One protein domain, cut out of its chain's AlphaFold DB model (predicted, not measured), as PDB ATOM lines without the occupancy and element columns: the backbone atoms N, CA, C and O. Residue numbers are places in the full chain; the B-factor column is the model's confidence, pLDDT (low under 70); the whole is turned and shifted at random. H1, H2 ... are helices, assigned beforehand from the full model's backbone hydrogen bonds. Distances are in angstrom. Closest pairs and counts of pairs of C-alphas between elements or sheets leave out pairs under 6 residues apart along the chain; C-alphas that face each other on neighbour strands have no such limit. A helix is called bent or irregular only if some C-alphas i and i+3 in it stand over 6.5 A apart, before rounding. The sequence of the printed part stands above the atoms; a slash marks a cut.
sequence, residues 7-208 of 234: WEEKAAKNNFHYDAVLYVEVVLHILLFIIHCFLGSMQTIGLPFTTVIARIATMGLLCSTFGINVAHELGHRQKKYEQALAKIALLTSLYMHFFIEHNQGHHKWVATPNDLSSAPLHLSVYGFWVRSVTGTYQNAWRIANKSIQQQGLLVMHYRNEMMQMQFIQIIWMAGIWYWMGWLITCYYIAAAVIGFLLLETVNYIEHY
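Overview. This is residues 7 to 208 of the 234 residues of the protein "FA_desaturase domain-containing protein" of Sphingobacteriales bacterium (UniProt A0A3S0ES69). The long bent helix H7 folds back into a V, and H6 crosses from near the end of its second arm, H7b, to the start of its first, H7a; the three make a triangle. H3 crosses H7b and belongs to an up-and-down bundle of H2, H3 and H4, each running against the one before it; H5 sits between that bundle and H6, and residues 7 to 12 of H1 stick out. The printed part has 202 residues with seven named helices, H1 to H7 in chain order, and no named strand; the class is all helix. It is compact, with a radius of gyration of the C-alphas of 17.8 A and spans of 52 by 41 by 38 A.

Arrangement. Begin at H7, residues 161 to 207, assigned as one helix by its hydrogen bonds but bent: C-alphas 179 and 182 are 9.4 A apart. Its arms H7a, residues 161 to 179, and H7b, residues 182 to 207, run opposite ways at a steep tilt of 40 degrees. H3, residues 49 to 76, is the hub; its residues 56 to 68 alone touch H7b, at a steep tilt of 53 degrees, with the closest C-alphas those of Gly 60 and Ala 191, 4.2 A apart. H2, residues 16 to 42, makes a hairpin with H3, at a shallow tilt of 25 degrees; their closest C-alphas are Leu 22 and Val 70, 6.2 A apart. H4, residues 80 to 91, makes another hairpin with H3, whose residues 67 to 76 alone touch it, closest at the C-alphas of Ala 71 and Ala 86, 3.9 A apart. H6, residues 125 to 150, touches H7b with residues 125 to 133 alone, about perpendicular at 85 degrees; the closest C-alphas are Trp 129 and Glu 200, 6.3 A apart. H5, residues 98 to 109, touches residues 136 to 144 of H6 alone, closest at the C-alphas of Glu 101 and Ala 140, 4.9 A apart. H1, residues 7 to 13, touches no helix. Every O i to N i+4 pair is within hydrogen-bond range in H1, H4, H6, H7a and H7b, against 18 of 23 in H2, 22 of 24 in H3 and 4 of 8 in H5.

Along the chain. Find C-alpha 161 at (-47.004, -37.454, 198.127); from there H7a runs 27.1 A to Trp 179. H7b runs 37.2 A, ending at C-alpha 207, (-59.947, -29.537, 220.783). H3 measures 39.6 A, H6 36.2 A and H2 36.0 A, with a kink of 25 degrees near residue 28. H5 is only just irregular: C-alphas 104 and 107 are 6.7 A apart.

Size, cuts and confidence. The C-alphas of Trp 7 and Gly 46, the two farthest apart, are 57.5 A apart. The printed part has no cut; the link from H5 to H6, 15 residues, is long. Mean pLDDT of the printed part is 93.9, and no printed residue is under 70.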
ATOM      1  N   TRP A   7     -60.786 -58.235 221.633       76.38
ATOM      2  CA  TRP A   7     -61.548 -59.040 220.683       76.38
ATOM      3  C   TRP A   7     -62.679 -58.238 220.028       76.38
ATOM      4  O   TRP A   7     -62.823 -58.298 218.808       76.38
ATOM      5  N   GLU A   8     -63.434 -57.455 220.804       82.06
ATOM      6  CA  GLU A   8     -64.476 -56.567 220.270       82.06
ATOM      7  C   GLU A   8     -63.875 -55.496 219.357       82.06
ATOM      8  O   GLU A   8     -64.419 -55.225 218.290       82.06
ATOM      9  N   GLU A   9     -62.718 -54.941 219.717       78.06
ATOM     10  CA  GLU A   9     -61.997 -53.976 218.891       78.06
ATOM     11  C   GLU A   9     -61.552 -54.605 217.563       78.06
ATOM     12  O   GLU A   9     -61.707 -54.011 216.493       78.06
ATOM     13  N   LYS A  10     -61.043 -55.843 217.598       75.06
ATOM     14  CA  LYS A  10     -60.623 -56.571 216.395       75.06
ATOM     15  C   LYS A  10     -61.808 -56.976 215.514       75.06
ATOM     16  O   LYS A  10     -61.686 -56.934 214.290       75.06
ATOM     17  N   ALA A  11     -62.939 -57.346 216.114       75.75
ATOM     18  CA  ALA A  11     -64.175 -57.649 215.400       75.75
ATOM     19  C   ALA A  11     -64.780 -56.388 214.760       75.75
ATOM     20  O   ALA A  11     -65.152 -56.421 213.588       75.75
ATOM     21  N   ALA A  12     -64.800 -55.264 215.482       74.25
ATOM     22  CA  ALA A  12     -65.255 -53.972 214.971       74.25
ATOM     23  C   ALA A  12     -64.386 -53.482 213.801       74.25
ATOM     24  O   ALA A  12     -64.912 -53.040 212.781       74.25
ATOM     25  N   LYS A  13     -63.061 -53.648 213.901       72.81
ATOM     26  CA  LYS A  13     -62.106 -53.318 212.829       72.81
ATOM     27  C   LYS A  13     -62.256 -54.176 211.571       72.81
ATOM     28  O   LYS A  13     -61.787 -53.763 210.516       72.81
ATOM     29  N   ASN A  14     -62.863 -55.360 211.667       76.75
ATOM     30  CA  ASN A  14     -63.007 -56.299 210.553       76.75
ATOM     31  C   ASN A  14     -64.483 -56.573 210.227       76.75
ATOM     32  O   ASN A  14     -64.891 -57.720 210.023       76.75
ATOM     33  N   ASN A  15     -65.294 -55.514 210.213       86.38
ATOM     34  CA  ASN A  15     -66.709 -55.589 209.888       86.38
ATOM     35  C   ASN A  15     -66.945 -55.257 208.408       86.38
ATOM     36  O   ASN A  15     -66.951 -54.094 208.006       86.38
ATOM     37  N   PHE A  16     -67.211 -56.290 207.607       87.69
ATOM     38  CA  PHE A  16     -67.479 -56.144 206.176       87.69
ATOM     39  C   PHE A  16     -68.645 -55.194 205.867       87.69
ATOM     40  O   PHE A  16     -68.567 -54.446 204.899       87.69
ATOM     41  N   HIS A  17     -69.718 -55.200 206.665       89.62
ATOM     42  CA  HIS A  17     -70.869 -54.327 206.414       89.62
ATOM     43  C   HIS A  17     -70.499 -52.856 206.585       89.62
ATOM     44  O   HIS A  17     -70.910 -52.025 205.781       89.62
ATOM     45  N   TYR A  18     -69.694 -52.551 207.602       88.69
ATOM     46  CA  TYR A  18     -69.189 -51.203 207.831       88.69
ATOM     47  C   TYR A  18     -68.263 -50.755 206.694       88.69
ATOM     48  O   TYR A  18     -68.478 -49.698 206.105       88.69
ATOM     49  N   ASP A  19     -67.302 -51.600 206.309       90.38
ATOM     50  CA  ASP A  19     -66.392 -51.308 205.195       90.38
ATOM     51  C   ASP A  19     -67.159 -51.116 203.871       90.38
ATOM     52  O   ASP A  19     -66.868 -50.200 203.104       90.38
ATOM     53  N   ALA A  20     -68.182 -51.941 203.612       91.50
ATOM     54  CA  ALA A  20     -69.030 -51.823 202.429       91.50
ATOM     55  C   ALA A  20     -69.776 -50.483 202.390       91.50
ATOM     56  O   ALA A  20     -69.834 -49.863 201.329       91.50
ATOM     57  N   VAL A  21     -70.298 -50.014 203.531       92.44
ATOM     58  CA  VAL A  21     -70.924 -48.686 203.634       92.44
ATOM     59  C   VAL A  21     -69.919 -47.597 203.272       92.44
ATOM     60  O   VAL A  21     -70.229 -46.775 202.418       92.44
ATOM     61  N   LEU A  22     -68.699 -47.629 203.821       92.19
ATOM     62  CA  LEU A  22     -67.672 -46.631 203.499       92.19
ATOM     63  C   LEU A  22     -67.318 -46.623 202.005       92.19
ATOM     64  O   LEU A  22     -67.204 -45.559 201.401       92.19
ATOM     65  N   TYR A  23     -67.153 -47.792 201.380       93.75
ATOM     66  CA  TYR A  23     -66.793 -47.863 199.959       93.75
ATOM     67  C   TYR A  23     -67.918 -47.397 199.043       93.75
ATOM     68  O   TYR A  23     -67.665 -46.660 198.088       93.75
ATOM     69  N   VAL A  24     -69.151 -47.820 199.330       92.94
ATOM     70  CA  VAL A  24     -70.336 -47.368 198.594       92.94
ATOM     71  C   VAL A  24     -70.488 -45.860 198.741       92.94
ATOM     72  O   VAL A  24     -70.732 -45.186 197.744       92.94
ATOM     73  N   GLU A  25     -70.257 -45.322 199.938       92.50
ATOM     74  CA  GLU A  25     -70.340 -43.889 200.203       92.50
ATOM     75  C   GLU A  25     -69.338 -43.090 199.364       92.50
ATOM     76  O   GLU A  25     -69.726 -42.120 198.724       92.50
ATOM     77  N   VAL A  26     -68.075 -43.528 199.253       92.50
ATOM     78  CA  VAL A  26     -67.094 -42.846 198.385       92.50
ATOM     79  C   VAL A  26     -67.578 -42.801 196.932       92.50
ATOM     80  O   VAL A  26     -67.473 -41.766 196.269       92.50
ATOM     81  N   VAL A  27     -68.127 -43.909 196.427       91.81
ATOM     82  CA  VAL A  27     -68.629 -43.992 195.048       91.81
ATOM     83  C   VAL A  27     -69.857 -43.102 194.846       91.81
ATOM     84  O   VAL A  27     -69.906 -42.357 193.865       91.81
ATOM     85  N   LEU A  28     -70.829 -43.153 195.761       92.12
ATOM     86  CA  LEU A  28     -72.034 -42.325 195.705       92.12
ATOM     87  C   LEU A  28     -71.689 -40.842 195.822       92.12
ATOM     88  O   LEU A  28     -72.145 -40.049 195.001       92.12
ATOM     89  N   HIS A  29     -70.822 -40.471 196.761       92.38
ATOM     90  CA  HIS A  29     -70.383 -39.095 196.933       92.38
ATOM     91  C   HIS A  29     -69.824 -38.534 195.629       92.38
ATOM     92  O   HIS A  29     -70.326 -37.535 195.121       92.38
ATOM     93  N   ILE A  30     -68.869 -39.225 195.004       86.81
ATOM     94  CA  ILE A  30     -68.220 -38.739 193.778       86.81
ATOM     95  C   ILE A  30     -69.176 -38.756 192.580       86.81
ATOM     96  O   ILE A  30     -69.343 -37.738 191.905       86.81
ATOM     97  N   LEU A  31     -69.778 -39.907 192.271       86.06
ATOM     98  CA  LEU A  31     -70.528 -40.069 191.025       86.06
ATOM     99  C   LEU A  31     -71.910 -39.421 191.101       86.06
ATOM    100  O   LEU A  31     -72.320 -38.728 190.167       86.06
ATOM    101  N   LEU A  32     -72.626 -39.636 192.205       84.50
ATOM    102  CA  LEU A  32     -73.982 -39.133 192.370       84.50
ATOM    103  C   LEU A  32     -73.967 -37.690 192.874       84.50
ATOM    104  O   LEU A  32     -74.554 -36.829 192.224       84.50
ATOM    105  N   PHE A  33     -73.289 -37.389 193.983       84.06
ATOM    106  CA  PHE A  33     -73.411 -36.063 194.596       84.06
ATOM    107  C   PHE A  33     -72.570 -34.989 193.900       84.06
ATOM    108  O   PHE A  33     -73.113 -33.928 193.578       84.06
ATOM    109  N   ILE A  34     -71.293 -35.253 193.591       86.38
ATOM    110  CA  ILE A  34     -70.449 -34.269 192.890       86.38
ATOM    111  C   ILE A  34     -70.857 -34.143 191.423       86.38
ATOM    112  O   ILE A  34     -71.262 -33.070 190.972       86.38
ATOM    113  N   ILE A  35     -70.695 -35.230 190.663       80.94
ATOM    114  CA  ILE A  35     -70.753 -35.181 189.199       80.94
ATOM    115  C   ILE A  35     -72.194 -34.976 188.733       80.94
ATOM    116  O   ILE A  35     -72.466 -34.056 187.962       80.94
ATOM    117  N   HIS A  36     -73.123 -35.807 189.202       80.69
ATOM    118  CA  HIS A  36     -74.498 -35.763 188.718       80.69
ATOM    119  C   HIS A  36     -75.327 -34.646 189.373       80.69
ATOM    120  O   HIS A  36     -75.879 -33.797 188.671       80.69
ATOM    121  N   CYS A  37     -75.408 -34.609 190.705       86.94
ATOM    122  CA  CYS A  37     -76.277 -33.671 191.413       86.94
ATOM    123  C   CYS A  37     -75.722 -32.246 191.423       86.94
ATOM    124  O   CYS A  37     -76.441 -31.321 191.050       86.94
ATOM    125  N   PHE A  38     -74.476 -32.025 191.843       91.81
ATOM    126  CA  PHE A  38     -73.953 -30.664 191.935       91.81
ATOM    127  C   PHE A  38     -73.578 -30.109 190.562       91.81
ATOM    128  O   PHE A  38     -74.248 -29.195 190.084       91.81
ATOM    129  N   LEU A  39     -72.558 -30.665 189.900       91.44
ATOM    130  CA  LEU A  39     -72.056 -30.113 188.638       91.44
ATOM    131  C   LEU A  39     -73.147 -30.087 187.559       91.44
ATOM    132  O   LEU A  39     -73.358 -29.041 186.946       91.44
ATOM    133  N   GLY A  40     -73.906 -31.177 187.409       90.38
ATOM    134  CA  GLY A  40     -75.031 -31.236 186.476       90.38
ATOM    135  C   GLY A  40     -76.131 -30.214 186.783       90.38
ATOM    136  O   GLY A  40     -76.585 -29.501 185.887       90.38
ATOM    137  N   SER A  41     -76.545 -30.059 188.049       92.44
ATOM    138  CA  SER A  41     -77.605 -29.088 188.367       92.44
ATOM    139  C   SER A  41     -77.153 -27.640 188.171       92.44
ATOM    140  O   SER A  41     -77.965 -26.804 187.765       92.44
ATOM    141  N   MET A  42     -75.878 -27.323 188.410       93.12
ATOM    142  CA  MET A  42     -75.335 -25.965 188.279       93.12
ATOM    143  C   MET A  42     -75.289 -25.457 186.830       93.12
ATOM    144  O   MET A  42     -75.145 -24.256 186.621       93.12
ATOM    145  N   GLN A  43     -75.496 -26.331 185.841       92.00
ATOM    146  CA  GLN A  43     -75.653 -25.954 184.430       92.00
ATOM    147  C   GLN A  43     -77.063 -25.439 184.083       92.00
ATOM    148  O   GLN A  43     -77.300 -25.003 182.957       92.00
ATOM    149  N   THR A  44     -78.013 -25.477 185.024       92.56
ATOM    150  CA  THR A  44     -79.387 -25.006 184.776       92.56
ATOM    151  C   THR A  44     -79.400 -23.498 184.498       92.56
ATOM    152  O   THR A  44     -78.913 -22.701 185.300       92.56
ATOM    153  N   ILE A  45     -79.996 -23.094 183.375       89.12
ATOM    154  CA  ILE A  45     -80.097 -21.686 182.967       89.12
ATOM    155  C   ILE A  45     -81.144 -20.964 183.827       89.12
ATOM    156  O   ILE A  45     -82.216 -21.502 184.096       89.12
ATOM    157  N   GLY A  46     -80.850 -19.724 184.227       91.06
ATOM    158  CA  GLY A  46     -81.816 -18.860 184.916       91.06
ATOM    159  C   GLY A  46     -82.047 -19.203 186.390       91.06
ATOM    160  O   GLY A  46     -83.090 -18.855 186.938       91.06
ATOM    161  N   LEU A  47     -81.095 -19.879 187.043       93.19
ATOM    162  CA  LEU A  47     -81.191 -20.179 188.471       93.19
ATOM    163  C   LEU A  47     -81.278 -18.895 189.311       93.19
ATOM    164  O   LEU A  47     -80.417 -18.019 189.180       93.19
ATOM    165  N   PRO A  48     -82.246 -18.800 190.240       95.88
ATOM    166  CA  PRO A  48     -82.248 -17.747 191.241       95.88
ATOM    167  C   PRO A  48     -80.966 -17.793 192.075       95.88
ATOM    168  O   PRO A  48     -80.499 -18.866 192.463       95.88
ATOM    169  N   PHE A  49     -80.436 -16.623 192.431       94.69
ATOM    170  CA  PHE A  49     -79.216 -16.519 193.235       94.69
ATOM    171  C   PHE A  49     -79.317 -17.263 194.581       94.69
ATOM    172  O   PHE A  49     -78.368 -17.910 195.017       94.69
ATOM    173  N   THR A  50     -80.499 -17.260 195.201       96.69
ATOM    174  CA  THR A  50     -80.776 -18.023 196.428       96.69
ATOM    175  C   THR A  50     -80.614 -19.531 196.230       96.69
ATOM    176  O   THR A  50     -80.080 -20.212 197.102       96.69
ATOM    177  N   THR A  51     -81.014 -20.057 195.069       96.12
ATOM    178  CA  THR A  51     -80.857 -21.479 194.727       96.12
ATOM    179  C   THR A  51     -79.391 -21.833 194.507       96.12
ATOM    180  O   THR A  51     -78.946 -22.889 194.949       96.12
ATOM    181  N   VAL A  52     -78.621 -20.940 193.877       96.31
ATOM    182  CA  VAL A  52     -77.168 -21.103 193.710       96.31
ATOM    183  C   VAL A  52     -76.484 -21.213 195.075       96.31
ATOM    184  O   VAL A  52     -75.766 -22.181 195.314       96.31
ATOM    185  N   ILE A  53     -76.766 -20.286 195.998       97.44
ATOM    186  CA  ILE A  53     -76.214 -20.328 197.362       97.44
ATOM    187  C   ILE A  53     -76.610 -21.624 198.076       97.44
ATOM    188  O   ILE A  53     -75.748 -22.292 198.644       97.44
ATOM    189  N   ALA A  54     -77.889 -22.004 198.029       96.69
ATOM    190  CA  ALA A  54     -78.376 -23.207 198.699       96.69
ATOM    191  C   ALA A  54     -77.685 -24.479 198.180       96.69
ATOM    192  O   ALA A  54     -77.312 -25.345 198.972       96.69
ATOM    193  N   ARG A  55     -77.457 -24.579 196.864       96.44
ATOM    194  CA  ARG A  55     -76.734 -25.707 196.256       96.44
ATOM    195  C   ARG A  55     -75.270 -25.739 196.670       96.44
ATOM    196  O   ARG A  55     -74.788 -26.808 197.022       96.44
ATOM    197  N   ILE A  56     -74.590 -24.592 196.683       97.44
ATOM    198  CA  ILE A  56     -73.195 -24.481 197.145       97.44
ATOM    199  C   ILE A  56     -73.081 -24.903 198.614       97.44
ATOM    200  O   ILE A  56     -72.216 -25.706 198.952       97.44
ATOM    201  N   ALA A  57     -73.975 -24.413 199.476       97.25
ATOM    202  CA  ALA A  57     -73.982 -24.760 200.893       97.25
ATOM    203  C   ALA A  57     -74.259 -26.253 201.118       97.25
ATOM    204  O   ALA A  57     -73.513 -26.909 201.839       97.25
ATOM    205  N   THR A  58     -75.278 -26.806 200.452       96.12
ATOM    206  CA  THR A  58     -75.613 -28.240 200.526       96.12
ATOM    207  C   THR A  58     -74.432 -29.092 200.081       96.12
ATOM    208  O   THR A  58     -74.040 -30.030 200.764       96.12
ATOM    209  N   MET A  59     -73.820 -28.724 198.959       96.50
ATOM    210  CA  MET A  59     -72.651 -29.401 198.425       96.50
ATOM    211  C   MET A  59     -71.456 -29.339 199.391       96.50
ATOM    212  O   MET A  59     -70.785 -30.344 199.606       96.50
ATOM    213  N   GLY A  60     -71.228 -28.196 200.043       96.69
ATOM    214  CA  GLY A  60     -70.210 -28.066 201.087       96.69
ATOM    215  C   GLY A  60     -70.463 -28.968 202.297       96.69
ATOM    216  O   GLY A  60     -69.538 -29.620 202.779       96.69
ATOM    217  N   LEU A  61     -71.718 -29.084 202.746       95.81
ATOM    218  CA  LEU A  61     -72.094 -30.021 203.809       95.81
ATOM    219  C   LEU A  61     -71.807 -31.474 203.406       95.81
ATOM    220  O   LEU A  61     -71.234 -32.214 204.204       95.81
ATOM    221  N   LEU A  62     -72.145 -31.873 202.174       94.88
ATOM    222  CA  LEU A  62     -71.861 -33.220 201.660       94.88
ATOM    223  C   LEU A  62     -70.352 -33.495 201.590       94.88
ATOM    224  O   LEU A  62     -69.892 -34.553 202.015       94.88
ATOM    225  N   CYS A  63     -69.566 -32.518 201.130       95.56
ATOM    226  CA  CYS A  63     -68.104 -32.584 201.116       95.56
ATOM    227  C   CYS A  63     -67.508 -32.926 202.486       95.56
ATOM    228  O   CYS A  63     -66.615 -33.764 202.572       95.56
ATOM    229  N   SER A  64     -68.016 -32.313 203.553       94.44
ATOM    230  CA  SER A  64     -67.549 -32.591 204.911       94.44
ATOM    231  C   SER A  64     -68.094 -33.917 205.455       94.44
ATOM    232  O   SER A  64     -67.325 -34.803 205.823       94.44
ATOM    233  N   THR A  65     -69.419 -34.073 205.455       91.56
ATOM    234  CA  THR A  65     -70.113 -35.181 206.133       91.56
ATOM    235  C   THR A  65     -69.881 -36.540 205.485       91.56
ATOM    236  O   THR A  65     -69.706 -37.520 206.203       91.56
ATOM    237  N   PHE A  66     -69.843 -36.600 204.154       91.50
ATOM    238  CA  PHE A  66     -69.655 -37.842 203.401       91.50
ATOM    239  C   PHE A  66     -68.266 -37.943 202.774       91.50
ATOM    240  O   PHE A  66     -67.698 -39.026 202.705       91.50
ATOM    241  N   GLY A  67     -67.673 -36.820 202.360       94.12
ATOM    242  CA  GLY A  67     -66.310 -36.812 201.831       94.12
ATOM    243  C   GLY A  67     -65.261 -36.958 202.933       94.12
ATOM    244  O   GLY A  67     -64.569 -37.971 203.023       94.12
ATOM    245  N   ILE A  68     -65.122 -35.932 203.772       95.56
ATOM    246  CA  ILE A  68     -64.030 -35.837 204.748       95.56
ATOM    247  C   ILE A  68     -64.159 -36.883 205.862       95.56
ATOM    248  O   ILE A  68     -63.157 -37.514 206.182       95.56
ATOM    249  N   ASN A  69     -65.348 -37.119 206.426       94.12
ATOM    250  CA  ASN A  69     -65.498 -38.093 207.520       94.12
ATOM    251  C   ASN A  69     -65.150 -39.522 207.082       94.12
ATOM    252  O   ASN A  69     -64.419 -40.232 207.772       94.12
ATOM    253  N   VAL A  70     -65.617 -39.935 205.901       93.94
ATOM    254  CA  VAL A  70     -65.261 -41.245 205.336       93.94
ATOM    255  C   VAL A  70     -63.771 -41.298 205.014       93.94
ATOM    256  O   VAL A  70     -63.117 -42.310 205.265       93.94
ATOM    257  N   ALA A  71     -63.201 -40.203 204.508       96.44
ATOM    258  CA  ALA A  71     -61.769 -40.130 204.268       96.44
ATOM    259  C   ALA A  71     -60.929 -40.197 205.545       96.44
ATOM    260  O   ALA A  71     -59.841 -40.766 205.511       96.44
ATOM    261  N   HIS A  72     -61.405 -39.622 206.647       95.38
ATOM    262  CA  HIS A  72     -60.751 -39.692 207.947       95.38
ATOM    263  C   HIS A  72     -60.639 -41.152 208.398       95.38
ATOM    264  O   HIS A  72     -59.535 -41.632 208.653       95.38
ATOM    265  N   GLU A  73     -61.749 -41.889 208.364       93.88
ATOM    266  CA  GLU A  73     -61.776 -43.303 208.739       93.88
ATOM    267  C   GLU A  73     -60.914 -44.167 207.804       93.88
ATOM    268  O   GLU A  73     -60.018 -44.885 208.253       93.88
ATOM    269  N   LEU A  74     -61.123 -44.066 206.485       94.75
ATOM    270  CA  LEU A  74     -60.351 -44.822 205.489       94.75
ATOM    271  C   LEU A  74     -58.863 -44.445 205.494       94.75
ATOM    272  O   LEU A  74     -58.006 -45.264 205.156       94.75
ATOM    273  N   GLY A  75     -58.549 -43.211 205.885       94.81
ATOM    274  CA  GLY A  75     -57.197 -42.681 205.950       94.81
ATOM    275  C   GLY A  75     -56.340 -43.340 207.028       94.81
ATOM    276  O   GLY A  75     -55.134 -43.487 206.822       94.81
ATOM    277  N   HIS A  76     -56.964 -43.793 208.121       94.00
ATOM    278  CA  HIS A  76     -56.317 -44.543 209.206       94.00
ATOM    279  C   HIS A  76     -56.117 -46.024 208.897       94.00
ATOM    280  O   HIS A  76     -55.361 -46.720 209.585       94.00
ATOM    281  N   ARG A  77     -56.782 -46.536 207.860       90.81
ATOM    282  CA  ARG A  77     -56.683 -47.948 207.497       90.81
ATOM    283  C   ARG A  77     -55.322 -48.280 206.889       90.81
ATOM    284  O   ARG A  77     -54.626 -47.438 206.324       90.81
ATOM    285  N   GLN A  78     -54.924 -49.547 207.008       89.06
ATOM    286  CA  GLN A  78     -53.598 -50.017 206.586       89.06
ATOM    287  C   GLN A  78     -53.529 -50.360 205.092       89.06
ATOM    288  O   GLN A  78     -52.451 -50.290 204.491       89.06
ATOM    289  N   LYS A  79     -54.650 -50.758 204.467       93.81
ATOM    290  CA  LYS A  79     -54.623 -51.208 203.073       93.81
ATOM    291  C   LYS A  79     -54.480 -49.999 202.154       93.81
ATOM    292  O   LYS A  79     -55.178 -48.996 202.275       93.81
ATOM    293  N   LYS A  80     -53.586 -50.104 201.170       94.19
ATOM    294  CA  LYS A  80     -53.257 -48.983 200.274       94.19
ATOM    295  C   LYS A  80     -54.425 -48.516 199.410       94.19
ATOM    296  O   LYS A  80     -54.474 -47.336 199.080       94.19
ATOM    297  N   TYR A  81     -55.362 -49.401 199.069       95.06
ATOM    298  CA  TYR A  81     -56.553 -49.002 198.321       95.06
ATOM    299  C   TYR A  81     -57.535 -48.195 199.184       95.06
ATOM    300  O   TYR A  81     -58.114 -47.244 198.677       95.06
ATOM    301  N   GLU A  82     -57.670 -48.496 200.481       95.38
ATOM    302  CA  GLU A  82     -58.504 -47.722 201.417       95.38
ATOM    303  C   GLU A  82     -57.925 -46.310 201.576       95.38
ATOM    304  O   GLU A  82     -58.627 -45.318 201.405       95.38
ATOM    305  N   GLN A  83     -56.603 -46.209 201.748       96.44
ATOM    306  CA  GLN A  83     -55.906 -44.919 201.771       96.44
ATOM    307  C   GLN A  83     -56.036 -44.151 200.444       96.44
ATOM    308  O   GLN A  83     -56.083 -42.921 200.438       96.44
ATOM    309  N   ALA A  84     -56.086 -44.847 199.303       96.25
ATOM    310  CA  ALA A  84     -56.343 -44.210 198.015       96.25
ATOM    311  C   ALA A  84     -57.777 -43.666 197.940       96.25
ATOM    312  O   ALA A  84     -57.958 -42.518 197.540       96.25
ATOM    313  N   LEU A  85     -58.775 -44.435 198.389       96.50
ATOM    314  CA  LEU A  85     -60.165 -43.982 198.487       96.50
ATOM    315  C   LEU A  85     -60.299 -42.762 199.407       96.50
ATOM    316  O   LEU A  85     -60.965 -41.804 199.028       96.50
ATOM    317  N   ALA A  86     -59.594 -42.738 200.540       96.81
ATOM    318  CA  ALA A  86     -59.543 -41.573 201.422       96.81
ATOM    319  C   ALA A  86     -59.050 -40.314 200.691       96.81
ATOM    320  O   ALA A  86     -59.669 -39.255 200.754       96.81
ATOM    321  N   LYS A  87     -57.955 -40.428 199.931       97.31
ATOM    322  CA  LYS A  87     -57.415 -39.308 199.144       97.31
ATOM    323  C   LYS A  87     -58.379 -38.841 198.058       97.31
ATOM    324  O   LYS A  87     -58.509 -37.638 197.849       97.31
ATOM    325  N   ILE A  88     -59.049 -39.771 197.376       96.12
ATOM    326  CA  ILE A  88     -60.061 -39.443 196.363       96.12
ATOM    327  C   ILE A  88     -61.253 -38.733 197.022       96.12
ATOM    328  O   ILE A  88     -61.736 -37.734 196.497       96.12
ATOM    329  N   ALA A  89     -61.698 -39.177 198.196       96.25
ATOM    330  CA  ALA A  89     -62.756 -38.498 198.931       96.25
ATOM    331  C   ALA A  89     -62.329 -37.079 199.369       96.25
ATOM    332  O   ALA A  89     -63.080 -36.127 199.156       96.25
ATOM    333  N   LEU A  90     -61.094 -36.883 199.852       97.56
ATOM    334  CA  LEU A  90     -60.565 -35.549 200.201       97.56
ATOM    335  C   LEU A  90     -60.402 -34.609 199.000       97.56
ATOM    336  O   LEU A  90     -60.493 -33.388 199.163       97.56
ATOM    337  N   LEU A  91     -60.181 -35.147 197.796       97.38
ATOM    338  CA  LEU A  91     -60.122 -34.357 196.563       97.38
ATOM    339  C   LEU A  91     -61.422 -33.570 196.338       97.38
ATOM    340  O   LEU A  91     -61.374 -32.439 195.853       97.38
ATOM    341  N   THR A  92     -62.568 -34.116 196.760       95.31
ATOM    342  CA  THR A  92     -63.870 -33.438 196.627       95.31
ATOM    343  C   THR A  92     -63.936 -32.115 197.397       95.31
ATOM    344  O   THR A  92     -64.600 -31.177 196.968       95.31
ATOM    345  N   SER A  93     -63.167 -31.994 198.481       96.75
ATOM    346  CA  SER A  93     -63.054 -30.770 199.284       96.75
ATOM    347  C   SER A  93     -61.768 -29.983 199.015       96.75
ATOM    348  O   SER A  93     -61.488 -29.024 199.727       96.75
ATOM    349  N   LEU A  94     -60.962 -30.380 198.019       97.81
ATOM    350  CA  LEU A  94     -59.636 -29.801 197.741       97.81
ATOM    351  C   LEU A  94     -58.733 -29.747 198.992       97.81
ATOM    352  O   LEU A  94     -57.930 -28.829 199.171       97.81
ATOM    353  N   TYR A  95     -58.880 -30.747 199.867       97.94
ATOM    354  CA  TYR A  95     -58.248 -30.793 201.186       97.94
ATOM    355  C   TYR A  95     -57.370 -32.039 201.357       97.94
ATOM    356  O   TYR A  95     -57.227 -32.587 202.445       97.94
ATOM    357  N   MET A  96     -56.750 -32.515 200.268       98.31
ATOM    358  CA  MET A  96     -55.994 -33.780 200.262       98.31
ATOM    359  C   MET A  96     -54.815 -33.809 201.245       98.31
ATOM    360  O   MET A  96     -54.465 -34.872 201.754       98.31
ATOM    361  N   HIS A  97     -54.217 -32.651 201.535       97.94
ATOM    362  CA  HIS A  97     -53.088 -32.525 202.461       97.94
ATOM    363  C   HIS A  97     -53.434 -32.937 203.898       97.94
ATOM    364  O   HIS A  97     -52.536 -33.343 204.638       97.94
ATOM    365  N   PHE A  98     -54.722 -32.902 204.260       97.38
ATOM    366  CA  PHE A  98     -55.226 -33.422 205.526       97.38
ATOM    367  C   PHE A  98     -54.804 -34.874 205.749       97.38
ATOM    368  O   PHE A  98     -54.397 -35.212 206.847       97.38
ATOM    369  N   PHE A  99     -54.770 -35.716 204.710       97.81
ATOM    370  CA  PHE A  99     -54.314 -37.105 204.840       97.81
ATOM    371  C   PHE A  99     -52.891 -37.214 205.415       97.81
ATOM    372  O   PHE A  99     -52.608 -38.091 206.227       97.81
ATOM    373  N   ILE A 100     -51.978 -36.333 204.991       97.12
ATOM    374  CA  ILE A 100     -50.587 -36.336 205.466       97.12
ATOM    375  C   ILE A 100     -50.528 -35.761 206.875       97.12
ATOM    376  O   ILE A 100     -49.941 -36.371 207.770       97.12
ATOM    377  N   GLU A 101     -51.106 -34.574 207.053       96.62
ATOM    378  CA  GLU A 101     -51.018 -33.844 208.310       96.62
ATOM    379  C   GLU A 101     -51.715 -34.595 209.434       96.62
ATOM    380  O   GLU A 101     -51.110 -34.812 210.476       96.62
ATOM    381  N   HIS A 102     -52.930 -35.072 209.203       95.31
ATOM    382  CA  HIS A 102     -53.713 -35.723 210.229       95.31
ATOM    383  C   HIS A 102     -53.007 -36.992 210.731       95.31
ATOM    384  O   HIS A 102     -52.755 -37.148 211.927       95.31
ATOM    385  N   ASN A 103     -52.576 -37.854 209.803       93.88
ATOM    386  CA  ASN A 103     -51.979 -39.154 210.117       93.88
ATOM    387  C   ASN A 103     -50.555 -39.068 210.693       93.88
ATOM    388  O   ASN A 103     -50.159 -39.926 211.481       93.88
ATOM    389  N   GLN A 104     -49.754 -38.080 210.281       92.50
ATOM    390  CA  GLN A 104     -48.326 -37.997 210.643       92.50
ATOM    391  C   GLN A 104     -47.975 -36.779 211.517       92.50
ATOM    392  O   GLN A 104     -46.870 -36.705 212.065       92.50
ATOM    393  N   GLY A 105     -48.892 -35.824 211.641       91.69
ATOM    394  CA  GLY A 105     -48.768 -34.572 212.383       91.69
ATOM    395  C   GLY A 105     -49.711 -34.539 213.580       91.69
ATOM    396  O   GLY A 105     -49.250 -34.754 214.704       91.69
ATOM    397  N   HIS A 106     -51.000 -34.297 213.344       91.62
ATOM    398  CA  HIS A 106     -52.005 -34.077 214.386       91.62
ATOM    399  C   HIS A 106     -52.003 -35.170 215.461       91.62
ATOM    400  O   HIS A 106     -51.729 -34.871 216.619       91.62
ATOM    401  N   HIS A 107     -52.167 -36.451 215.102       90.69
ATOM    402  CA  HIS A 107     -52.181 -37.552 216.088       90.69
ATOM    403  C   HIS A 107     -50.929 -37.605 216.966       90.69
ATOM    404  O   HIS A 107     -50.985 -37.919 218.158       90.69
ATOM    405  N   LYS A 108     -49.776 -37.251 216.395       88.50
ATOM    406  CA  LYS A 108     -48.507 -37.225 217.124       88.50
ATOM    407  C   LYS A 108     -48.459 -36.091 218.149       88.50
ATOM    408  O   LYS A 108     -47.894 -36.271 219.230       88.50
ATOM    409  N   TRP A 109     -49.023 -34.934 217.813       87.12
ATOM    410  CA  TRP A 109     -48.884 -33.697 218.582       87.12
ATOM    411  C   TRP A 109     -50.180 -33.221 219.241       87.12
ATOM    412  O   TRP A 109     -50.158 -32.158 219.858       87.12
ATOM    413  N   VAL A 110     -51.270 -33.988 219.168       89.25
ATOM    414  CA  VAL A 110     -52.601 -33.560 219.617       89.25
ATOM    415  C   VAL A 110     -52.578 -32.997 221.037       89.25
ATOM    416  O   VAL A 110     -51.969 -33.584 221.949       89.25
ATOM    417  N   ALA A 111     -53.223 -31.839 221.206       86.06
ATOM    418  CA  ALA A 111     -53.243 -31.034 222.425       86.06
ATOM    419  C   ALA A 111     -51.852 -30.555 222.905       86.06
ATOM    420  O   ALA A 111     -51.625 -30.376 224.105       86.06
ATOM    421  N   THR A 112     -50.896 -30.348 221.994       87.88
ATOM    422  CA  THR A 112     -49.602 -29.693 222.280       87.88
ATOM    423  C   THR A 112     -49.454 -28.401 221.467       87.88
ATOM    424  O   THR A 112     -50.146 -28.234 220.464       87.88
ATOM    425  N   PRO A 113     -48.522 -27.490 221.821       85.25
ATOM    426  CA  PRO A 113     -48.305 -26.254 221.059       85.25
ATOM    427  C   PRO A 113     -47.933 -26.458 219.581       85.25
ATOM    428  O   PRO A 113     -48.106 -25.541 218.778       85.25
ATOM    429  N   ASN A 114     -47.419 -27.645 219.233       85.88
ATOM    430  CA  ASN A 114     -47.018 -28.013 217.875       85.88
ATOM    431  C   ASN A 114     -48.183 -28.520 217.013       85.88
ATOM    432  O   ASN A 114     -48.002 -28.677 215.808       85.88
ATOM    433  N   ASP A 115     -49.345 -28.793 217.610       90.00
ATOM    434  CA  ASP A 115     -50.542 -29.155 216.863       90.00
ATOM    435  C   ASP A 115     -51.280 -27.895 216.403       90.00
ATOM    436  O   ASP A 115     -51.612 -26.994 217.182       90.00
ATOM    437  N   LEU A 116     -51.485 -27.817 215.093       91.81
ATOM    438  CA  LEU A 116     -52.123 -26.682 214.435       91.81
ATOM    439  C   LEU A 116     -53.643 -26.867 214.369       91.81
ATOM    440  O   LEU A 116     -54.346 -25.862 214.281       91.81
ATOM    441  N   SER A 117     -54.110 -28.108 214.538       92.31
ATOM    442  CA  SER A 117     -55.519 -28.507 214.563       92.31
ATOM    443  C   SER A 117     -56.113 -28.520 215.983       92.31
ATOM    444  O   SER A 117     -57.323 -28.641 216.139       92.31
ATOM    445  N   SER A 118     -55.298 -28.333 217.034       91.38
ATOM    446  CA  SER A 118     -55.784 -28.074 218.401       91.38
ATOM    447  C   SER A 118     -55.977 -26.578 218.635       91.38
ATOM    448  O   SER A 118     -55.028 -25.795 218.534       91.38
ATOM    449  N   ALA A 119     -57.198 -26.171 218.985       91.81
ATOM    450  CA  ALA A 119     -57.539 -24.769 219.196       91.81
ATOM    451  C   ALA A 119     -57.052 -24.259 220.569       91.81
ATOM    452  O   ALA A 119     -57.537 -24.718 221.607       91.81
ATOM    453  N   PRO A 120     -56.134 -23.269 220.619       89.75
ATOM    454  CA  PRO A 120     -55.742 -22.642 221.876       89.75
ATOM    455  C   PRO A 120     -56.929 -21.957 222.554       89.75
ATOM    456  O   PRO A 120     -57.805 -21.395 221.888       89.75
ATOM    457  N   LEU A 121     -56.913 -21.935 223.888       91.06
ATOM    458  CA  LEU A 121     -57.909 -21.208 224.669       91.06
ATOM    459  C   LEU A 121     -57.946 -19.732 224.232       91.06
ATOM    460  O   LEU A 121     -56.904 -19.120 224.003       91.06
ATOM    461  N   HIS A 122     -59.151 -19.172 224.119       93.25
ATOM    462  CA  HIS A 122     -59.429 -17.795 223.681       93.25
ATOM    463  C   HIS A 122     -59.171 -17.469 222.203       93.25
ATOM    464  O   HIS A 122     -59.457 -16.347 221.783       93.25
ATOM    465  N   LEU A 123     -58.711 -18.416 221.377       94.44
ATOM    466  CA  LEU A 123     -58.677 -18.194 219.932       94.44
ATOM    467  C   LEU A 123     -60.105 -18.273 219.373       94.44
ATOM    468  O   LEU A 123     -60.830 -19.224 219.658       94.44
ATOM    469  N   SER A 124     -60.532 -17.282 218.588       97.00
ATOM    470  CA  SER A 124     -61.832 -17.334 217.906       97.00
ATOM    471  C   SER A 124     -61.820 -18.379 216.788       97.00
ATOM    472  O   SER A 124     -60.767 -18.658 216.217       97.00
ATOM    473  N   VAL A 125     -62.990 -18.911 216.421       97.31
ATOM    474  CA  VAL A 125     -63.113 -19.889 215.322       97.31
ATOM    475  C   VAL A 125     -62.525 -19.362 214.004       97.31
ATOM    476  O   VAL A 125     -61.820 -20.082 213.310       97.31
ATOM    477  N   TYR A 126     -62.700 -18.074 213.701       97.38
ATOM    478  CA  TYR A 126     -62.139 -17.457 212.494       97.38
ATOM    479  C   TYR A 126     -60.609 -17.369 212.537       97.38
ATOM    480  O   TYR A 126     -59.939 -17.647 211.543       97.38
ATOM    481  N   GLY A 127     -60.042 -17.006 213.696       96.94
ATOM    482  CA  GLY A 127     -58.592 -17.024 213.894       96.94
ATOM    483  C   GLY A 127     -58.029 -18.443 213.819       96.94
ATOM    484  O   GLY A 127     -56.949 -18.659 213.265       96.94
ATOM    485  N   PHE A 128     -58.788 -19.417 214.321       96.94
ATOM    486  CA  PHE A 128     -58.451 -20.828 214.232       96.94
ATOM    487  C   PHE A 128     -58.475 -21.344 212.793       96.94
ATOM    488  O   PHE A 128     -57.518 -21.996 212.403       96.94
ATOM    489  N   TRP A 129     -59.475 -21.000 211.978       97.88
ATOM    490  CA  TRP A 129     -59.509 -21.401 210.567       97.88
ATOM    491  C   TRP A 129     -58.246 -20.981 209.818       97.88
ATOM    492  O   TRP A 129     -57.633 -21.796 209.136       97.88
ATOM    493  N   VAL A 130     -57.809 -19.730 209.986       97.31
ATOM    494  CA  VAL A 130     -56.576 -19.248 209.349       97.31
ATOM    495  C   VAL A 130     -55.360 -20.012 209.876       97.31
ATOM    496  O   VAL A 130     -54.546 -20.480 209.078       97.31
ATOM    497  N   ARG A 131     -55.239 -20.165 211.201       95.50
ATOM    498  CA  ARG A 131     -54.135 -20.897 211.841       95.50
ATOM    499  C   ARG A 131     -54.062 -22.346 211.361       95.50
ATOM    500  O   ARG A 131     -52.986 -22.781 210.960       95.50
ATOM    501  N   SER A 132     -55.177 -23.064 211.438       97.00
ATOM    502  CA  SER A 132     -55.255 -24.487 211.139       97.00
ATOM    503  C   SER A 132     -55.013 -24.712 209.655       97.00
ATOM    504  O   SER A 132     -53.981 -25.265 209.311       97.00
ATOM    505  N   VAL A 133     -55.832 -24.144 208.762       97.62
ATOM    506  CA  VAL A 133     -55.738 -24.388 207.309       97.62
ATOM    507  C   VAL A 133     -54.353 -24.048 206.753       97.62
ATOM    508  O   VAL A 133     -53.759 -24.826 206.009       97.62
ATOM    509  N   THR A 134     -53.799 -22.881 207.099       97.62
ATOM    510  CA  THR A 134     -52.473 -22.501 206.577       97.62
ATOM    511  C   THR A 134     -51.355 -23.306 207.232       97.62
ATOM    512  O   THR A 134     -50.390 -23.695 206.567       97.62
ATOM    513  N   GLY A 135     -51.487 -23.577 208.529       96.62
ATOM    514  CA  GLY A 135     -50.508 -24.299 209.314       96.62
ATOM    515  C   GLY A 135     -50.405 -25.766 208.911       96.62
ATOM    516  O   GLY A 135     -49.302 -26.249 208.642       96.62
ATOM    517  N   THR A 136     -51.535 -26.464 208.828       96.69
ATOM    518  CA  THR A 136     -51.618 -27.877 208.454       96.69
ATOM    519  C   THR A 136     -51.144 -28.091 207.021       96.69
ATOM    520  O   THR A 136     -50.349 -28.999 206.772       96.69
ATOM    521  N   TYR A 137     -51.495 -27.191 206.098       98.06
ATOM    522  CA  TYR A 137     -50.983 -27.200 204.727       98.06
ATOM    523  C   TYR A 137     -49.452 -27.087 204.672       98.06
ATOM    524  O   TYR A 137     -48.780 -27.891 204.018       98.06
ATOM    525  N   GLN A 138     -48.864 -26.122 205.388       97.88
ATOM    526  CA  GLN A 138     -47.406 -25.972 205.460       97.88
ATOM    527  C   GLN A 138     -46.735 -27.172 206.142       97.88
ATOM    528  O   GLN A 138     -45.656 -27.602 205.727       97.88
ATOM    529  N   ASN A 139     -47.354 -27.718 207.188       97.25
ATOM    530  CA  ASN A 139     -46.828 -28.865 207.913       97.25
ATOM    531  C   ASN A 139     -46.852 -30.138 207.052       97.25
ATOM    532  O   ASN A 139     -45.857 -30.857 207.011       97.25
ATOM    533  N   ALA A 140     -47.920 -30.361 206.281       97.75
ATOM    534  CA  ALA A 140     -48.020 -31.459 205.320       97.75
ATOM    535  C   ALA A 140     -46.870 -31.431 204.301       97.75
ATOM    536  O   ALA A 140     -46.223 -32.454 204.070       97.75
ATOM    537  N   TRP A 141     -46.537 -30.252 203.758       98.25
ATOM    538  CA  TRP A 141     -45.359 -30.081 202.900       98.25
ATOM    539  C   TRP A 141     -44.060 -30.462 203.610       98.25
ATOM    540  O   TRP A 141     -43.242 -31.188 203.046       98.25
ATOM    541  N   ARG A 142     -43.854 -30.003 204.851       97.44
ATOM    542  CA  ARG A 142     -42.647 -30.340 205.628       97.44
ATOM    543  C   ARG A 142     -42.529 -31.846 205.860       97.44
ATOM    544  O   ARG A 142     -41.442 -32.394 205.683       97.44
ATOM    545  N   ILE A 143     -43.628 -32.510 206.217       97.25
ATOM    546  CA  ILE A 143     -43.682 -33.960 206.439       97.25
ATOM    547  C   ILE A 143     -43.345 -34.712 205.144       97.25
ATOM    548  O   ILE A 143     -42.433 -35.541 205.135       97.25
ATOM    549  N   ALA A 144     -44.016 -34.382 204.039       97.69
ATOM    550  CA  ALA A 144     -43.814 -35.053 202.756       97.69
ATOM    551  C   ALA A 144     -42.387 -34.854 202.212       97.69
ATOM    552  O   ALA A 144     -41.737 -35.808 201.776       97.69
ATOM    553  N   ASN A 145     -41.858 -33.631 202.320       97.88
ATOM    554  CA  ASN A 145     -40.497 -33.302 201.901       97.88
ATOM    555  C   ASN A 145     -39.451 -34.040 202.743       97.88
ATOM    556  O   ASN A 145     -38.470 -34.550 202.203       97.88
ATOM    557  N   LYS A 146     -39.666 -34.149 204.057       97.31
ATOM    558  CA  LYS A 146     -38.776 -34.916 204.930       97.31
ATOM    559  C   LYS A 146     -38.781 -36.401 204.565       97.31
ATOM    560  O   LYS A 146     -37.715 -37.006 204.488       97.31
ATOM    561  N   SER A 147     -39.956 -36.973 204.300       96.25
ATOM    562  CA  SER A 147     -40.098 -38.385 203.923       96.25
ATOM    563  C   SER A 147     -39.351 -38.722 202.626       96.25
ATOM    564  O   SER A 147     -38.641 -39.726 202.561       96.25
ATOM    565  N   ILE A 148     -39.439 -37.860 201.604       97.06
ATOM    566  CA  ILE A 148     -38.764 -38.104 200.320       97.06
ATOM    567  C   ILE A 148     -37.243 -37.893 200.413       97.06
ATOM    568  O   ILE A 148     -36.473 -38.665 199.845       97.06
ATOM    569  N   GLN A 149     -36.794 -36.917 201.208       97.25
ATOM    570  CA  GLN A 149     -35.370 -36.679 201.467       97.25
ATOM    571  C   GLN A 149     -34.720 -37.825 202.250       97.25
ATOM    572  O   GLN A 149     -33.582 -38.189 201.965       97.25
ATOM    573  N   GLN A 150     -35.441 -38.445 203.190       96.56
ATOM    574  CA  GLN A 150     -34.973 -39.642 203.904       96.56
ATOM    575  C   GLN A 150     -34.753 -40.844 202.975       96.56
ATOM    576  O   GLN A 150     -33.980 -41.737 203.305       96.56
ATOM    577  N   GLN A 151     -35.384 -40.850 201.799       95.44
ATOM    578  CA  GLN A 151     -35.167 -41.848 200.747       95.44
ATOM    579  C   GLN A 151     -34.024 -41.462 199.789       95.44
ATOM    580  O   GLN A 151     -33.815 -42.144 198.789       95.44
ATOM    581  N   GLY A 152     -33.304 -40.363 200.051       96.44
ATOM    582  CA  GLY A 152     -32.236 -39.854 199.186       96.44
ATOM    583  C   GLY A 152     -32.732 -39.186 197.899       96.44
ATOM    584  O   GLY A 152     -31.965 -39.028 196.953       96.44
ATOM    585  N   LEU A 153     -34.014 -38.811 197.837       96.38
ATOM    586  CA  LEU A 153     -34.651 -38.245 196.649       96.38
ATOM    587  C   LEU A 153     -34.877 -36.729 196.792       96.38
ATOM    588  O   LEU A 153     -34.996 -36.187 197.892       96.38
ATOM    589  N   LEU A 154     -34.959 -36.033 195.654       94.88
ATOM    590  CA  LEU A 154     -35.239 -34.595 195.607       94.88
ATOM    591  C   LEU A 154     -36.692 -34.288 196.005       94.88
ATOM    592  O   LEU A 154     -37.602 -35.076 195.754       94.88
ATOM    593  N   VAL A 155     -36.931 -33.090 196.546       93.56
ATOM    594  CA  VAL A 155     -38.275 -32.634 196.960       93.56
ATOM    595  C   VAL A 155     -39.284 -32.672 195.807       93.56
ATOM    596  O   VAL A 155     -40.421 -33.088 196.005       93.56
ATOM    597  N   MET A 156     -38.863 -32.309 194.596       93.94
ATOM    598  CA  MET A 156     -39.721 -32.275 193.403       93.94
ATOM    599  C   MET A 156     -39.884 -33.645 192.722       93.94
ATOM    600  O   MET A 156     -40.355 -33.727 191.590       93.94
ATOM    601  N   HIS A 157     -39.471 -34.734 193.371       95.38
ATOM    602  CA  HIS A 157     -39.599 -36.073 192.811       95.38
ATOM    603  C   HIS A 157     -41.071 -36.517 192.756       95.38
ATOM    604  O   HIS A 157     -41.836 -36.263 193.683       95.38
ATOM    605  N   TYR A 158     -41.466 -37.267 191.720       94.12
ATOM    606  CA  TYR A 158     -42.857 -37.718 191.512       94.12
ATOM    607  C   TYR A 158     -43.410 -38.610 192.639       94.12
ATOM    608  O   TYR A 158     -44.613 -38.842 192.706       94.12
ATOM    609  N   ARG A 159     -42.540 -39.139 193.507       94.75
ATOM    610  CA  ARG A 159     -42.909 -39.924 194.703       94.75
ATOM    611  C   ARG A 159     -43.219 -39.061 195.927       94.75
ATOM    612  O   ARG A 159     -43.634 -39.607 196.943       94.75
ATOM    613  N   ASN A 160     -43.003 -37.746 195.859       97.56
ATOM    614  CA  ASN A 160     -43.434 -36.843 196.915       97.56
ATOM    615  C   ASN A 160     -44.968 -36.797 196.923       97.56
ATOM    616  O   ASN A 160     -45.601 -36.328 195.979       97.56
ATOM    617  N   GLU A 161     -45.559 -37.308 197.994       96.25
ATOM    618  CA  GLU A 161     -47.004 -37.454 198.127       96.25
ATOM    619  C   GLU A 161     -47.735 -36.107 198.047       96.25
ATOM    620  O   GLU A 161     -48.779 -36.010 197.405       96.25
ATOM    621  N   MET A 162     -47.149 -35.040 198.598       97.56
ATOM    622  CA  MET A 162     -47.740 -33.705 198.525       97.56
ATOM    623  C   MET A 162     -47.716 -33.152 197.092       97.56
ATOM    624  O   MET A 162     -48.690 -32.543 196.651       97.56
ATOM    625  N   MET A 163     -46.654 -33.434 196.325       97.38
ATOM    626  CA  MET A 163     -46.593 -33.102 194.893       97.38
ATOM    627  C   MET A 163     -47.678 -33.834 194.098       97.38
ATOM    628  O   MET A 163     -48.359 -33.216 193.281       97.38
ATOM    629  N   GLN A 164     -47.869 -35.132 194.356       97.31
ATOM    630  CA  GLN A 164     -48.929 -35.921 193.720       97.31
ATOM    631  C   GLN A 164     -50.310 -35.334 194.025       97.31
ATOM    632  O   GLN A 164     -51.108 -35.148 193.111       97.31
ATOM    633  N   MET A 165     -50.576 -34.994 195.289       97.44
ATOM    634  CA  MET A 165     -51.842 -34.388 195.707       97.44
ATOM    635  C   MET A 165     -52.093 -33.055 195.002       97.44
ATOM    636  O   MET A 165     -53.171 -32.863 194.447       97.44
ATOM    637  N   GLN A 166     -51.106 -32.153 194.948       97.25
ATOM    638  CA  GLN A 166     -51.282 -30.879 194.241       97.25
ATOM    639  C   GLN A 166     -51.536 -31.077 192.749       97.25
ATOM    640  O   GLN A 166     -52.429 -30.445 192.190       97.25
ATOM    641  N   PHE A 167     -50.803 -31.988 192.112       97.69
ATOM    642  CA  PHE A 167     -50.995 -32.288 190.699       97.69
ATOM    643  C   PHE A 167     -52.397 -32.844 190.411       97.69
ATOM    644  O   PHE A 167     -53.065 -32.383 189.486       97.69
ATOM    645  N   ILE A 168     -52.880 -33.775 191.240       97.88
ATOM    646  CA  ILE A 168     -54.229 -34.341 191.125       97.88
ATOM    647  C   ILE A 168     -55.299 -33.256 191.317       97.88
ATOM    648  O   ILE A 168     -56.228 -33.179 190.515       97.88
ATOM    649  N   GLN A 169     -55.155 -32.383 192.321       97.81
ATOM    650  CA  GLN A 169     -56.088 -31.272 192.548       97.81
ATOM    651  C   GLN A 169     -56.121 -30.297 191.365       97.81
ATOM    652  O   GLN A 169     -57.200 -29.878 190.953       97.81
ATOM    653  N   ILE A 170     -54.962 -29.971 190.782       98.00
ATOM    654  CA  ILE A 170     -54.878 -29.106 189.600       98.00
ATOM    655  C   ILE A 170     -55.590 -29.748 188.409       98.00
ATOM    656  O   ILE A 170     -56.392 -29.080 187.762       98.00
ATOM    657  N   ILE A 171     -55.349 -31.035 188.134       98.25
ATOM    658  CA  ILE A 171     -56.026 -31.755 187.044       98.25
ATOM    659  C   ILE A 171     -57.536 -31.778 187.262       98.25
ATOM    660  O   ILE A 171     -58.293 -31.516 186.330       98.25
ATOM    661  N   TRP A 172     -57.976 -32.067 188.484       96.88
ATOM    662  CA  TRP A 172     -59.391 -32.104 188.829       96.88
ATOM    663  C   TRP A 172     -60.069 -30.752 188.578       96.88
ATOM    664  O   TRP A 172     -61.075 -30.675 187.873       96.88
ATOM    665  N   MET A 173     -59.461 -29.671 189.069       97.69
ATOM    666  CA  MET A 173     -59.957 -28.310 188.869       97.69
ATOM    667  C   MET A 173     -59.921 -27.876 187.404       97.69
ATOM    668  O   MET A 173     -60.870 -27.253 186.930       97.69
ATOM    669  N   ALA A 174     -58.867 -28.234 186.668       98.19
ATOM    670  CA  ALA A 174     -58.767 -27.978 185.235       98.19
ATOM    671  C   ALA A 174     -59.846 -28.736 184.448       98.19
ATOM    672  O   ALA A 174     -60.418 -28.180 183.514       98.19
ATOM    673  N   GLY A 175     -60.168 -29.968 184.851       97.12
ATOM    674  CA  GLY A 175     -61.268 -30.747 184.290       97.12
ATOM    675  C   GLY A 175     -62.613 -30.060 184.504       97.12
ATOM    676  O   GLY A 175     -63.328 -29.810 183.535       97.12
ATOM    677  N   ILE A 176     -62.939 -29.681 185.744       96.12
ATOM    678  CA  ILE A 176     -64.183 -28.949 186.041       96.12
ATOM    679  C   ILE A 176     -64.251 -27.661 185.217       96.12
ATOM    680  O   ILE A 176     -65.268 -27.398 184.581       96.12
ATOM    681  N   TRP A 177     -63.163 -26.896 185.161       97.50
ATOM    682  CA  TRP A 177     -63.104 -25.665 184.377       97.50
ATOM    683  C   TRP A 177     -63.323 -25.891 182.883       97.50
ATOM    684  O   TRP A 177     -64.116 -25.176 182.273       97.50
ATOM    685  N   TYR A 178     -62.667 -26.896 182.309       97.62
ATOM    686  CA  TYR A 178     -62.774 -27.213 180.890       97.62
ATOM    687  C   TYR A 178     -64.198 -27.629 180.494       97.62
ATOM    688  O   TYR A 178     -64.706 -27.172 179.473       97.62
ATOM    689  N   TRP A 179     -64.860 -28.458 181.306       95.31
ATOM    690  CA  TRP A 179     -66.189 -28.988 180.984       95.31
ATOM    691  C   TRP A 179     -67.342 -28.071 181.415       95.31
ATOM    692  O   TRP A 179     -68.350 -27.987 180.717       95.31
ATOM    693  N   MET A 180     -67.221 -27.404 182.566       94.88
ATOM    694  CA  MET A 180     -68.309 -26.650 183.214       94.88
ATOM    695  C   MET A 180     -68.133 -25.128 183.121       94.88
ATOM    696  O   MET A 180     -69.061 -24.370 183.407       94.88
ATOM    697  N   GLY A 181     -66.946 -24.658 182.741       96.56
ATOM    698  CA  GLY A 181     -66.610 -23.243 182.670       96.56
ATOM    699  C   GLY A 181     -66.219 -22.620 184.014       96.56
ATOM    700  O   GLY A 181     -66.357 -23.193 185.100       96.56
ATOM    701  N   TRP A 182     -65.718 -21.386 183.931       96.94
ATOM    702  CA  TRP A 182     -65.177 -20.632 185.067       96.94
ATOM    703  C   TRP A 182     -66.170 -20.448 186.220       96.94
ATOM    704  O   TRP A 182     -65.821 -20.683 187.373       96.94
ATOM    705  N   LEU A 183     -67.415 -20.074 185.922       96.06
ATOM    706  CA  LEU A 183     -68.385 -19.726 186.960       96.06
ATOM    707  C   LEU A 183     -68.730 -20.924 187.863       96.06
ATOM    708  O   LEU A 183     -68.682 -20.808 189.086       96.06
ATOM    709  N   ILE A 184     -69.008 -22.090 187.269       96.38
ATOM    710  CA  ILE A 184     -69.297 -23.323 188.021       96.38
ATOM    711  C   ILE A 184     -68.058 -23.792 188.789       96.38
ATOM    712  O   ILE A 184     -68.172 -24.261 189.919       96.38
ATOM    713  N   THR A 185     -66.866 -23.585 188.229       97.56
ATOM    714  CA  THR A 185     -65.601 -23.854 188.925       97.56
ATOM    715  C   THR A 185     -65.473 -23.024 190.204       97.56
ATOM    716  O   THR A 185     -65.130 -23.568 191.253       97.56
ATOM    717  N   CYS A 186     -65.811 -21.731 190.168       97.75
ATOM    718  CA  CYS A 186     -65.836 -20.893 191.371       97.75
ATOM    719  C   CYS A 186     -66.858 -21.383 192.404       97.75
ATOM    720  O   CYS A 186     -66.565 -21.387 193.599       97.75
ATOM    721  N   TYR A 187     -68.038 -21.825 191.961       97.88
ATOM    722  CA  TYR A 187     -69.051 -22.395 192.853       97.88
ATOM    723  C   TYR A 187     -68.585 -23.695 193.510       97.88
ATOM    724  O   TYR A 187     -68.830 -23.901 194.698       97.88
ATOM    725  N   TYR A 188     -67.867 -24.539 192.769       98.06
ATOM    726  CA  TYR A 188     -67.247 -25.742 193.311       98.06
ATOM    727  C   TYR A 188     -66.187 -25.409 194.368       98.06
ATOM    728  O   TYR A 188     -66.212 -25.985 195.451       98.06
ATOM    729  N   ILE A 189     -65.306 -24.433 194.103       98.38
ATOM    730  CA  ILE A 189     -64.315 -23.969 195.091       98.38
ATOM    731  C   ILE A 189     -65.019 -23.460 196.352       98.38
ATOM    732  O   ILE A 189     -64.623 -23.820 197.455       98.38
ATOM    733  N   ALA A 190     -66.079 -22.660 196.207       98.38
ATOM    734  CA  ALA A 190     -66.838 -22.159 197.349       98.38
ATOM    735  C   ALA A 190     -67.430 -23.303 198.190       98.38
ATOM    736  O   ALA A 190     -67.342 -23.271 199.417       98.38
ATOM    737  N   ALA A 191     -67.974 -24.340 197.548       98.25
ATOM    738  CA  ALA A 191     -68.489 -25.513 198.246       98.25
ATOM    739  C   ALA A 191     -67.372 -26.318 198.936       98.25
ATOM    740  O   ALA A 191     -67.515 -26.691 200.098       98.25
ATOM    741  N   ALA A 192     -66.237 -26.530 198.265       98.06
ATOM    742  CA  ALA A 192     -65.063 -27.186 198.839       98.06
ATOM    743  C   ALA A 192     -64.541 -26.445 200.085       98.06
ATOM    744  O   ALA A 192     -64.240 -27.082 201.095       98.06
ATOM    745  N   VAL A 193     -64.525 -25.105 200.046       98.44
ATOM    746  CA  VAL A 193     -64.176 -24.248 201.190       98.44
ATOM    747  C   VAL A 193     -65.133 -24.440 202.357       98.44
ATOM    748  O   VAL A 193     -64.681 -24.631 203.482       98.44
ATOM    749  N   ILE A 194     -66.443 -24.454 202.108       98.38
ATOM    750  CA  ILE A 194     -67.428 -24.756 203.158       98.38
ATOM    751  C   ILE A 194     -67.162 -26.144 203.758       98.38
ATOM    752  O   ILE A 194     -67.198 -26.292 204.978       98.38
ATOM    753  N   GLY A 195     -66.848 -27.137 202.921       97.56
ATOM    754  CA  GLY A 195     -66.564 -28.503 203.355       97.56
ATOM    755  C   GLY A 195     -65.390 -28.599 204.326       97.56
ATOM    756  O   GLY A 195     -65.553 -29.101 205.440       97.56
ATOM    757  N   PHE A 196     -64.213 -28.085 203.955       97.75
ATOM    758  CA  PHE A 196     -63.064 -28.163 204.860       97.75
ATOM    759  C   PHE A 196     -63.190 -27.219 206.064       97.75
ATOM    760  O   PHE A 196     -62.726 -27.563 207.145       97.75
ATOM    761  N   LEU A 197     -63.849 -26.059 205.941       98.12
ATOM    762  CA  LEU A 197     -64.075 -25.189 207.103       98.12
ATOM    763  C   LEU A 197     -65.031 -25.821 208.117       98.12
ATOM    764  O   LEU A 197     -64.902 -25.557 209.315       98.12
ATOM    765  N   LEU A 198     -65.964 -26.672 207.675       97.31
ATOM    766  CA  LEU A 198     -66.804 -27.435 208.592       97.31
ATOM    767  C   LEU A 198     -65.973 -28.444 209.392       97.31
ATOM    768  O   LEU A 198     -66.117 -28.483 210.610       97.31
ATOM    769  N   LEU A 199     -65.048 -29.168 208.746       95.88
ATOM    770  CA  LEU A 199     -64.069 -30.017 209.442       95.88
ATOM    771  C   LEU A 199     -63.273 -29.210 210.476       95.88
ATOM    772  O   LEU A 199     -63.196 -29.602 211.633       95.88
ATOM    773  N   GLU A 200     -62.709 -28.066 210.085       97.06
ATOM    774  CA  GLU A 200     -61.936 -27.244 211.023       97.06
ATOM    775  C   GLU A 200     -62.797 -26.703 212.168       97.06
ATOM    776  O   GLU A 200     -62.325 -26.520 213.285       97.06
ATOM    777  N   THR A 201     -64.086 -26.479 211.933       97.25
ATOM    778  CA  THR A 201     -65.013 -26.107 213.005       97.25
ATOM    779  C   THR A 201     -65.249 -27.268 213.972       97.25
ATOM    780  O   THR A 201     -65.313 -27.036 215.177       97.25
ATOM    781  N   VAL A 202     -65.325 -28.508 213.480       94.88
ATOM    782  CA  VAL A 202     -65.382 -29.705 214.333       94.88
ATOM    783  C   VAL A 202     -64.095 -29.830 215.152       94.88
ATOM    784  O   VAL A 202     -64.179 -29.841 216.377       94.88
ATOM    785  N   ASN A 203     -62.919 -29.756 214.514       94.00
ATOM    786  CA  ASN A 203     -61.619 -29.754 215.204       94.00
ATOM    787  C   ASN A 203     -61.550 -28.666 216.286       94.00
ATOM    788  O   ASN A 203     -61.068 -28.897 217.395       94.00
ATOM    789  N   TYR A 204     -62.052 -27.465 215.975       95.81
ATOM    790  CA  TYR A 204     -62.107 -26.359 216.921       95.81
ATOM    791  C   TYR A 204     -62.917 -26.725 218.160       95.81
ATOM    792  O   TYR A 204     -62.433 -26.508 219.265       95.81
ATOM    793  N   ILE A 205     -64.122 -27.270 217.984       95.31
ATOM    794  CA  ILE A 205     -65.023 -27.637 219.084       95.31
ATOM    795  C   ILE A 205     -64.423 -28.777 219.909       95.31
ATOM    796  O   ILE A 205     -64.410 -28.704 221.137       95.31
ATOM    797  N   GLU A 206     -63.907 -29.807 219.245       91.62
ATOM    798  CA  GLU A 206     -63.374 -31.002 219.894       91.62
ATOM    799  C   GLU A 206     -62.094 -30.728 220.684       91.62
ATOM    800  O   GLU A 206     -61.875 -31.310 221.748       91.62
ATOM    801  N   HIS A 207     -61.251 -29.819 220.190       92.25
ATOM    802  CA  HIS A 207     -59.947 -29.537 220.783       92.25
ATOM    803  C   HIS A 207     -59.852 -28.191 221.501       92.25
ATOM    804  O   HIS A 207     -58.753 -27.792 221.902       92.25
ATOM    805  N   TYR A 208     -60.971 -27.488 221.697       94.06
ATOM    806  CA  TYR A 208     -60.959 -26.154 222.290       94.06
ATOM    807  C   TYR A 208     -60.365 -26.146 223.700       94.06
ATOM    808  O   TYR A 208     -60.918 -26.716 224.641       94.06
TER     809      TYR A 208